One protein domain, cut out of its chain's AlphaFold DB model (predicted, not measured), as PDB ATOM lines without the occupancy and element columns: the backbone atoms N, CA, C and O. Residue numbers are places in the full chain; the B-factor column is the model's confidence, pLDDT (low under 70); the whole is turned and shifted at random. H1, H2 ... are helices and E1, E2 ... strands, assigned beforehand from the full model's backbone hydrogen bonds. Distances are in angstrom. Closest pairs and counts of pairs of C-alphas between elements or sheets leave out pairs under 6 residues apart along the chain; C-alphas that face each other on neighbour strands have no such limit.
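This is residues 15 to 86 of the 282 residues of the protein "C2H2-type domain-containing protein" of Anopheles maculatus (UniProt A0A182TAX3). A small body, made of the strand hairpin E1 and E2 with the later part of H2 and the first part of H3 close to it, has a long arm sticking out: residues 15 to 41, with the helix H1 at the far end. Residues 80 to 86, of which 80 to 85 belong to H3, also stick out, and this tail and the arm make the length. The printed part has 72 residues, with three named helices and two named strands in the order H1, H2, E1, E2, H3; the two strands form one antiparallel sheet, order E1 - E2, and the class is mostly helix. The whole is only just loose, close to extended, with a radius of gyration of the C-alphas of 16.7 A and spans of 57 by 25 by 18 A.

H1, residues 15 to 30, begins at C-alpha 15 (89.829, -5.958, 231.581) and is 23.0 A long from first to last C-alpha. H2, residues 40 to 49, is 14.4 A long and begins at C-alpha 40 (71.527, -2.513, 196.687). E1, residues 50 to 53, is 9.7 A long, and E2, residues 56 to 59, is 10.0 A long. H3, residues 69 to 85, is the longest helix at 25.3 A and ends at C-alpha 85 (64.313, -24.608, 183.764).

H1 touches no helix and is apart from H2, E1, E2 and H3. A tight link with no residue between joins H2 to E1. The closest C-alphas of H2 and E2 are those of Tyr 49 and Cys 59, 5.6 A apart. E1 and E2 form a hairpin, antiparallel at 157 degrees between their directions; N 53 and O 56 are 2.9 A apart and N 51 and O 58 are 3.1 A apart, both within hydrogen-bond range. Residues 57 to 58 of E2 also pair antiparallel with residues 65 to 66. The closest C-alphas of E2 and H3 are those of Val 57 and Ala 72, 7.6 A apart. H2 and H3 are close but not clearly touching, their closest C-alphas being those of Tyr 49 and Ile 76 at 7.2 A, and their lines are about perpendicular at 76 degrees. E1 and H3 are apart. In H1, H2 and H3 every O i to N i+4 pair is within hydrogen-bond range.

The two C-alphas farthest apart are those of Ala 15 and Gln 85, at 57.3 A. Without the stretches that stand free, the body has 38 residues and spans 22 by 17 by 17 A. The printed part has no cut and no long link. The mean pLDDT of the printed part is 72.4, and 23 residues are under 70: residues 15 to 18, 31 to 38, 42 to 43, 51 to 55 and 83 to 86.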
ATOM      1  N   ALA A  15      88.515  -6.341 232.096       65.81
ATOM      2  CA  ALA A  15      89.829  -5.958 231.581       65.81
ATOM      3  C   ALA A  15      90.223  -6.700 230.283       65.81
ATOM      4  O   ALA A  15      90.822  -6.114 229.380       65.81
ATOM      5  N   GLN A  16      89.873  -7.985 230.148       68.62
ATOM      6  CA  GLN A  16      90.112  -8.746 228.915       68.62
ATOM      7  C   GLN A  16      89.190  -8.286 227.776       68.62
ATOM      8  O   GLN A  16      89.630  -8.233 226.626       68.62
ATOM      9  N   LEU A  17      87.945  -7.904 228.086       66.75
ATOM     10  CA  LEU A  17      87.033  -7.286 227.117       66.75
ATOM     11  C   LEU A  17      87.546  -5.923 226.651       66.75
ATOM     12  O   LEU A  17      87.574  -5.670 225.449       66.75
ATOM     13  N   GLU A  18      88.022  -5.073 227.561       68.75
ATOM     14  CA  GLU A  18      88.627  -3.784 227.208       68.75
ATOM     15  C   GLU A  18      89.862  -3.956 226.318       68.75
ATOM     16  O   GLU A  18      90.018  -3.253 225.315       68.75
ATOM     17  N   HIS A  19      90.716  -4.937 226.623       73.56
ATOM     18  CA  HIS A  19      91.870  -5.256 225.788       73.56
ATOM     19  C   HIS A  19      91.458  -5.725 224.383       73.56
ATOM     20  O   HIS A  19      92.037  -5.285 223.387       73.56
ATOM     21  N   LEU A  20      90.431  -6.577 224.287       72.56
ATOM     22  CA  LEU A  20      89.872  -7.021 223.009       72.56
ATOM     23  C   LEU A  20      89.289  -5.841 222.218       72.56
ATOM     24  O   LEU A  20      89.576  -5.697 221.031       72.56
ATOM     25  N   MET A  21      88.523  -4.964 222.873       74.75
ATOM     26  CA  MET A  21      87.941  -3.771 222.254       74.75
ATOM     27  C   MET A  21      89.016  -2.811 221.739       74.75
ATOM     28  O   MET A  21      88.856  -2.244 220.660       74.75
ATOM     29  N   ASN A  22      90.123  -2.648 222.463       76.44
ATOM     30  CA  ASN A  22      91.240  -1.815 222.017       76.44
ATOM     31  C   ASN A  22      91.967  -2.416 220.807       76.44
ATOM     32  O   ASN A  22      92.270  -1.686 219.864       76.44
ATOM     33  N   LYS A  23      92.164  -3.739 220.775       76.56
ATOM     34  CA  LYS A  23      92.683  -4.433 219.584       76.56
ATOM     35  C   LYS A  23      91.750  -4.297 218.386       76.56
ATOM     36  O   LYS A  23      92.215  -4.055 217.279       76.56
ATOM     37  N   LEU A  24      90.439  -4.400 218.605       73.56
ATOM     38  CA  LEU A  24      89.444  -4.228 217.548       73.56
ATOM     39  C   LEU A  24      89.454  -2.793 217.002       73.56
ATOM     40  O   LEU A  24      89.388  -2.601 215.795       73.56
ATOM     41  N   LYS A  25      89.602  -1.787 217.875       75.56
ATOM     42  CA  LYS A  25      89.774  -0.383 217.470       75.56
ATOM     43  C   LYS A  25      91.044  -0.175 216.644       75.56
ATOM     44  O   LYS A  25      90.967   0.492 215.623       75.56
ATOM     45  N   GLN A  26      92.182  -0.750 217.044       76.94
ATOM     46  CA  GLN A  26      93.418  -0.693 216.247       76.94
ATOM     47  C   GLN A  26      93.246  -1.358 214.880       76.94
ATOM     48  O   GLN A  26      93.588  -0.764 213.865       76.94
ATOM     49  N   TRP A  27      92.636  -2.543 214.842       74.25
ATOM     50  CA  TRP A  27      92.356  -3.243 213.591       74.25
ATOM     51  C   TRP A  27      91.434  -2.434 212.669       74.25
ATOM     52  O   TRP A  27      91.695  -2.328 211.475       74.25
ATOM     53  N   LEU A  28      90.394  -1.795 213.214       74.00
ATOM     54  CA  LEU A  28      89.504  -0.920 212.446       74.00
ATOM     55  C   LEU A  28      90.215   0.321 211.885       74.00
ATOM     56  O   LEU A  28      89.803   0.811 210.841       74.00
ATOM     57  N   VAL A  29      91.270   0.815 212.544       78.25
ATOM     58  CA  VAL A  29      92.101   1.925 212.034       78.25
ATOM     59  C   VAL A  29      92.953   1.484 210.838       78.25
ATOM     60  O   VAL A  29      93.196   2.281 209.938       78.25
ATOM     61  N   GLU A  30      93.372   0.219 210.802       74.81
ATOM     62  CA  GLU A  30      94.130  -0.369 209.687       74.81
ATOM     63  C   GLU A  30      93.225  -0.856 208.541       74.81
ATOM     64  O   GLU A  30      93.686  -1.069 207.419       74.81
ATOM     65  N   CYS A  31      91.923  -1.014 208.797       62.75
ATOM     66  CA  CYS A  31      90.955  -1.423 207.790       62.75
ATOM     67  C   CYS A  31      90.585  -0.264 206.868       62.75
ATOM     68  O   CYS A  31      90.012   0.743 207.282       62.75
ATOM     69  N   THR A  32      90.814  -0.446 205.572       69.81
ATOM     70  CA  THR A  32      90.246   0.437 204.557       69.81
ATOM     71  C   THR A  32      88.832  -0.043 204.243       69.81
ATOM     72  O   THR A  32      88.641  -1.128 203.695       69.81
ATOM     73  N   LEU A  33      87.824   0.750 204.614       55.03
ATOM     74  CA  LEU A  33      86.446   0.539 204.172       55.03
ATOM     75  C   LEU A  33      86.410   0.723 202.654       55.03
ATOM     76  O   LEU A  33      86.420   1.847 202.158       55.03
ATOM     77  N   VAL A  34      86.403  -0.388 201.920       66.25
ATOM     78  CA  VAL A  34      86.172  -0.360 200.480       66.25
ATOM     79  C   VAL A  34      84.660  -0.283 200.280       66.25
ATOM     80  O   VAL A  34      83.955  -1.219 200.676       66.25
ATOM     81  N   PRO A  35      84.123   0.822 199.737       54.69
ATOM     82  CA  PRO A  35      82.713   0.882 199.403       54.69
ATOM     83  C   PRO A  35      82.402  -0.220 198.391       54.69
ATOM     84  O   PRO A  35      83.114  -0.406 197.406       54.69
ATOM     85  N   PHE A  36      81.348  -0.984 198.663       60.50
ATOM     86  CA  PHE A  36      80.823  -1.940 197.703       60.50
ATOM     87  C   PHE A  36      80.307  -1.158 196.490       60.50
ATOM     88  O   PHE A  36      79.330  -0.426 196.607       60.50
ATOM     89  N   ASP A  37      80.968  -1.310 195.343       64.94
ATOM     90  CA  ASP A  37      80.676  -0.582 194.095       64.94
ATOM     91  C   ASP A  37      79.459  -1.153 193.332       64.94
ATOM     92  O   ASP A  37      79.301  -0.986 192.126       64.94
ATOM     93  N   GLY A  38      78.600  -1.896 194.036       67.19
ATOM     94  CA  GLY A  38      77.413  -2.532 193.480       67.19
ATOM     95  C   GLY A  38      76.123  -1.905 193.993       67.19
ATOM     96  O   GLY A  38      76.069  -1.290 195.060       67.19
ATOM     97  N   ASP A  39      75.042  -2.088 193.240       74.88
ATOM     98  CA  ASP A  39      73.734  -1.596 193.661       74.88
ATOM     99  C   ASP A  39      73.172  -2.417 194.843       74.88
ATOM    100  O   ASP A  39      73.572  -3.553 195.127       74.88
ATOM    101  N   LYS A  40      72.191  -1.846 195.554       71.19
ATOM    102  CA  LYS A  40      71.527  -2.513 196.687       71.19
ATOM    103  C   LYS A  40      70.954  -3.885 196.301       71.19
ATOM    104  O   LYS A  40      70.948  -4.808 197.106       71.19
ATOM    105  N   LYS A  41      70.516  -4.042 195.050       72.94
ATOM    106  CA  LYS A  41      69.922  -5.277 194.534       72.94
ATOM    107  C   LYS A  41      70.972  -6.379 194.364       72.94
ATOM    108  O   LYS A  41      70.674  -7.542 194.622       72.94
ATOM    109  N   GLN A  42      72.190  -6.040 193.957       69.88
ATOM    110  CA  GLN A  42      73.338  -6.942 193.903       69.88
ATOM    111  C   GLN A  42      73.764  -7.358 195.311       69.88
ATOM    112  O   GLN A  42      74.040  -8.537 195.539       69.88
ATOM    113  N   TRP A  43      73.745  -6.426 196.263       67.56
ATOM    114  CA  TRP A  43      74.057  -6.716 197.662       67.56
ATOM    115  C   TRP A  43      73.039  -7.676 198.301       67.56
ATOM    116  O   TRP A  43      73.419  -8.716 198.845       67.56
ATOM    117  N   ASP A  44      71.742  -7.399 198.136       71.00
ATOM    118  CA  ASP A  44      70.652  -8.258 198.617       71.00
ATOM    119  C   ASP A  44      70.718  -9.660 197.983       71.00
ATOM    120  O   ASP A  44      70.503 -10.679 198.651       71.00
ATOM    121  N   LYS A  45      71.083  -9.740 196.694       73.81
ATOM    122  CA  LYS A  45      71.335 -11.016 196.014       73.81
ATOM    123  C   LYS A  45      72.486 -11.779 196.665       73.81
ATOM    124  O   LYS A  45      72.304 -12.941 197.019       73.81
ATOM    125  N   LEU A  46      73.645 -11.157 196.868       70.44
ATOM    126  CA  LEU A  46      74.799 -11.818 197.490       70.44
ATOM    127  C   LEU A  46      74.452 -12.378 198.875       70.44
ATOM    128  O   LEU A  46      74.743 -13.541 199.159       70.44
ATOM    129  N   LEU A  47      73.748 -11.599 199.698       72.12
ATOM    130  CA  LEU A  47      73.282 -12.044 201.012       72.12
ATOM    131  C   LEU A  47      72.258 -13.177 200.939       72.12
ATOM    132  O   LEU A  47      72.234 -14.029 201.821       72.12
ATOM    133  N   THR A  48      71.428 -13.224 199.901       74.12
ATOM    134  CA  THR A  48      70.457 -14.310 199.717       74.12
ATOM    135  C   THR A  48      71.149 -15.633 199.400       74.12
ATOM    136  O   THR A  48      70.741 -16.677 199.907       74.12
ATOM    137  N   TYR A  49      72.200 -15.607 198.579       72.56
ATOM    138  CA  TYR A  49      72.859 -16.820 198.096       72.56
ATOM    139  C   TYR A  49      74.041 -17.273 198.953       72.56
ATOM    140  O   TYR A  49      74.425 -18.432 198.822       72.56
ATOM    141  N   TYR A  50      74.606 -16.435 199.830       72.75
ATOM    142  CA  TYR A  50      75.847 -16.759 200.541       72.75
ATOM    143  C   TYR A  50      75.822 -16.448 202.034       72.75
ATOM    144  O   TYR A  50      75.109 -15.565 202.506       72.75
ATOM    145  N   TYR A  51      76.625 -17.181 202.802       69.50
ATOM    146  CA  TYR A  51      77.111 -16.711 204.098       69.50
ATOM    147  C   TYR A  51      78.606 -16.387 204.002       69.50
ATOM    148  O   TYR A  51      79.319 -16.969 203.179       69.50
ATOM    149  N   GLN A  52      79.069 -15.446 204.826       62.09
ATOM    150  CA  GLN A  52      80.430 -14.914 204.771       62.09
ATOM    151  C   GLN A  52      81.306 -15.522 205.869       62.09
ATOM    152  O   GLN A  52      80.954 -15.501 207.046       62.09
ATOM    153  N   GLN A  53      82.458 -16.051 205.470       56.53
ATOM    154  CA  GLN A  53      83.627 -16.223 206.327       56.53
ATOM    155  C   GLN A  53      84.699 -15.215 205.892       56.53
ATOM    156  O   GLN A  53      84.618 -14.719 204.768       56.53
ATOM    157  N   PRO A  54      85.712 -14.921 206.730       51.53
ATOM    158  CA  PRO A  54      86.644 -13.813 206.499       51.53
ATOM    159  C   PRO A  54      87.291 -13.786 205.106       51.53
ATOM    160  O   PRO A  54      87.573 -12.707 204.607       51.53
ATOM    161  N   ASN A  55      87.472 -14.951 204.465       60.41
ATOM    162  CA  ASN A  55      88.126 -15.082 203.156       60.41
ATOM    163  C   ASN A  55      87.373 -15.987 202.158       60.41
ATOM    164  O   ASN A  55      87.892 -16.288 201.087       60.41
ATOM    165  N   VAL A  56      86.192 -16.502 202.523       71.88
ATOM    166  CA  VAL A  56      85.461 -17.500 201.726       71.88
ATOM    167  C   VAL A  56      83.963 -17.259 201.863       71.88
ATOM    168  O   VAL A  56      83.438 -17.140 202.970       71.88
ATOM    169  N   VAL A  57      83.255 -17.231 200.740       75.50
ATOM    170  CA  VAL A  57      81.793 -17.226 200.697       75.50
ATOM    171  C   VAL A  57      81.293 -18.629 200.382       75.50
ATOM    172  O   VAL A  57      81.832 -19.310 199.510       75.50
ATOM    173  N   ARG A  58      80.251 -19.091 201.079       74.81
ATOM    174  CA  ARG A  58      79.655 -20.409 200.806       74.81
ATOM    175  C   ARG A  58      78.217 -20.290 200.342       74.81
ATOM    176  O   ARG A  58      77.407 -19.629 200.990       74.81
ATOM    177  N   CYS A  59      77.922 -20.932 199.214       78.88
ATOM    178  CA  CYS A  59      76.598 -20.933 198.610       78.88
ATOM    179  C   CYS A  59      75.588 -21.632 199.528       78.88
ATOM    180  O   CYS A  59      75.820 -22.753 199.972       78.88
ATOM    181  N   ARG A  60      74.438 -21.007 199.769       76.12
ATOM    182  CA  ARG A  60      73.350 -21.544 200.596       76.12
ATOM    183  C   ARG A  60      72.530 -22.632 199.901       76.12
ATOM    184  O   ARG A  60      71.850 -23.380 200.587       76.12
ATOM    185  N   ILE A  61      72.591 -22.723 198.571       76.12
ATOM    186  CA  ILE A  61      71.829 -23.709 197.789       76.12
ATOM    187  C   ILE A  61      72.588 -25.032 197.708       76.12
ATOM    188  O   ILE A  61      72.053 -26.076 198.059       76.12
ATOM    189  N   CYS A  62      73.853 -24.998 197.281       78.62
ATOM    190  CA  CYS A  62      74.632 -26.214 197.031       78.62
ATOM    191  C   CYS A  62      75.879 -26.345 197.915       78.62
ATOM    192  O   CYS A  62      76.720 -27.204 197.670       78.62
ATOM    193  N   SER A  63      76.049 -25.472 198.912       77.75
ATOM    194  CA  SER A  63      77.171 -25.514 199.862       77.75
ATOM    195  C   SER A  63      78.573 -25.358 199.253       77.75
ATOM    196  O   SER A  63      79.557 -25.599 199.956       77.75
ATOM    197  N   LYS A  64      78.694 -24.922 197.988       77.12
ATOM    198  CA  LYS A  64      79.983 -24.685 197.317       77.12
ATOM    199  C   LYS A  64      80.684 -23.462 197.912       77.12
ATOM    200  O   LYS A  64      80.080 -22.394 198.014       77.12
ATOM    201  N   SER A  65      81.950 -23.629 198.278       80.88
ATOM    202  CA  SER A  65      82.816 -22.564 198.788       80.88
ATOM    203  C   SER A  65      83.554 -21.874 197.645       80.88
ATOM    204  O   SER A  65      84.062 -22.541 196.744       80.88
ATOM    205  N   LEU A  66      83.596 -20.545 197.677       80.50
ATOM    206  CA  LEU A  66      84.216 -19.690 196.669       80.50
ATOM    207  C   LEU A  66      84.997 -18.589 197.390       80.50
ATOM    208  O   LEU A  66      84.538 -18.050 198.393       80.50
ATOM    209  N   ASN A  67      86.189 -18.279 196.903       82.00
ATOM    210  CA  ASN A  67      87.107 -17.295 197.483       82.00
ATOM    211  C   ASN A  67      87.315 -16.069 196.578       82.00
ATOM    212  O   ASN A  67      87.921 -15.094 197.006       82.00
ATOM    213  N   GLU A  68      86.784 -16.099 195.354       80.12
ATOM    214  CA  GLU A  68      86.858 -15.005 194.386       80.12
ATOM    215  C   GLU A  68      85.461 -14.457 194.077       80.12
ATOM    216  O   GLU A  68      84.499 -15.217 193.910       80.12
ATOM    217  N   TYR A  69      85.350 -13.128 193.987       75.38
ATOM    218  CA  TYR A  69      84.083 -12.432 193.743       75.38
ATOM    219  C   TYR A  69      83.449 -12.828 192.403       75.38
ATOM    220  O   TYR A  69      82.281 -13.213 192.368       75.38
ATOM    221  N   GLU A  70      84.226 -12.819 191.318       81.00
ATOM    222  CA  GLU A  70      83.736 -13.189 189.982       81.00
ATOM    223  C   GLU A  70      83.244 -14.641 189.941       81.00
ATOM    224  O   GLU A  70      82.155 -14.927 189.439       81.00
ATOM    225  N   ALA A  71      83.975 -15.557 190.585       81.88
ATOM    226  CA  ALA A  71      83.567 -16.954 190.703       81.88
ATOM    227  C   ALA A  71      82.247 -17.114 191.484       81.88
ATOM    228  O   ALA A  71      81.430 -17.979 191.151       81.88
ATOM    229  N   ALA A  72      82.007 -16.279 192.503       81.88
ATOM    230  CA  ALA A  72      80.732 -16.224 193.219       81.88
ATOM    231  C   ALA A  72      79.596 -15.687 192.341       81.88
ATOM    232  O   ALA A  72      78.510 -16.272 192.310       81.88
ATOM    233  N   MET A  73      79.846 -14.635 191.565       81.44
ATOM    234  CA  MET A  73      78.851 -14.060 190.661       81.44
ATOM    235  C   MET A  73      78.447 -15.026 189.545       81.44
ATOM    236  O   MET A  73      77.256 -15.185 189.266       81.44
ATOM    237  N   ASP A  74      79.401 -15.731 188.943       84.56
ATOM    238  CA  ASP A  74      79.105 -16.744 187.928       84.56
ATOM    239  C   ASP A  74      78.384 -17.963 188.506       84.56
ATOM    240  O   ASP A  74      77.494 -18.534 187.867       84.56
ATOM    241  N   HIS A  75      78.685 -18.320 189.754       84.50
ATOM    242  CA  HIS A  75      77.962 -19.373 190.453       84.50
ATOM    243  C   HIS A  75      76.495 -19.007 190.734       84.50
ATOM    244  O   HIS A  75      75.629 -19.873 190.613       84.50
ATOM    245  N   ILE A  76      76.178 -17.741 191.038       81.75
ATOM    246  CA  ILE A  76      74.780 -17.279 191.164       81.75
ATOM    247  C   ILE A  76      74.030 -17.476 189.842       81.75
ATOM    248  O   ILE A  76      72.915 -18.000 189.839       81.75
ATOM    249  N   LYS A  77      74.650 -17.107 188.713       85.06
ATOM    250  CA  LYS A  77      74.036 -17.242 187.380       85.06
ATOM    251  C   LYS A  77      73.706 -18.701 187.042       85.06
ATOM    252  O   LYS A  77      72.732 -18.951 186.336       85.06
ATOM    253  N   LEU A  78      74.487 -19.666 187.539       84.94
ATOM    254  CA  LEU A  78      74.204 -21.095 187.368       84.94
ATOM    255  C   LEU A  78      72.879 -21.494 188.040       84.94
ATOM    256  O   LEU A  78      72.045 -22.130 187.398       84.94
ATOM    257  N   HIS A  79      72.659 -21.063 189.285       79.69
ATOM    258  CA  HIS A  79      71.413 -21.326 190.018       79.69
ATOM    259  C   HIS A  79      70.214 -20.608 189.404       79.69
ATOM    260  O   HIS A  79      69.127 -21.172 189.348       79.69
ATOM    261  N   GLU A  80      70.399 -19.384 188.898       78.81
ATOM    262  CA  GLU A  80      69.337 -18.653 188.191       78.81
ATOM    263  C   GLU A  80      68.907 -19.380 186.902       78.81
ATOM    264  O   GLU A  80      67.717 -19.434 186.599       78.81
ATOM    265  N   ARG A  81      69.849 -19.994 186.169       78.81
ATOM    266  CA  ARG A  81      69.548 -20.806 184.974       78.81
ATOM    267  C   ARG A  81      68.837 -22.115 185.320       78.81
ATOM    268  O   ARG A  81      67.911 -22.487 184.610       78.81
ATOM    269  N   GLN A  82      69.239 -22.774 186.406       70.25
ATOM    270  CA  GLN A  82      68.585 -23.993 186.899       70.25
ATOM    271  C   GLN A  82      67.145 -23.703 187.360       70.25
ATOM    272  O   GLN A  82      66.218 -24.385 186.934       70.25
ATOM    273  N   LYS A  83      66.930 -22.597 188.086       64.69
ATOM    274  CA  LYS A  83      65.590 -22.109 188.473       64.69
ATOM    275  C   LYS A  83      64.700 -21.678 187.309       64.69
ATOM    276  O   LYS A  83      63.495 -21.616 187.480       64.69
ATOM    277  N   ALA A  84      65.269 -21.301 186.164       61.38
ATOM    278  CA  ALA A  84      64.490 -20.941 184.977       61.38
ATOM    279  C   ALA A  84      64.038 -22.172 184.168       61.38
ATOM    280  O   ALA A  84      63.154 -22.051 183.323       61.38
ATOM    281  N   GLN A  85      64.656 -23.335 184.404       58.03
ATOM    282  CA  GLN A  85      64.313 -24.608 183.764       58.03
ATOM    283  C   GLN A  85      63.319 -25.431 184.600       58.03
ATOM    284  O   GLN A  85      62.549 -26.208 184.040       58.03
ATOM    285  N   GLU A  86      63.283 -25.218 185.913       49.91
ATOM    286  CA  GLU A  86      62.249 -25.728 186.815       49.91
ATOM    287  C   GLU A  86      61.070 -24.735 186.828       49.91
ATOM    288  O   GLU A  86      61.239 -23.555 187.118       49.91
TER     289      GLU A  86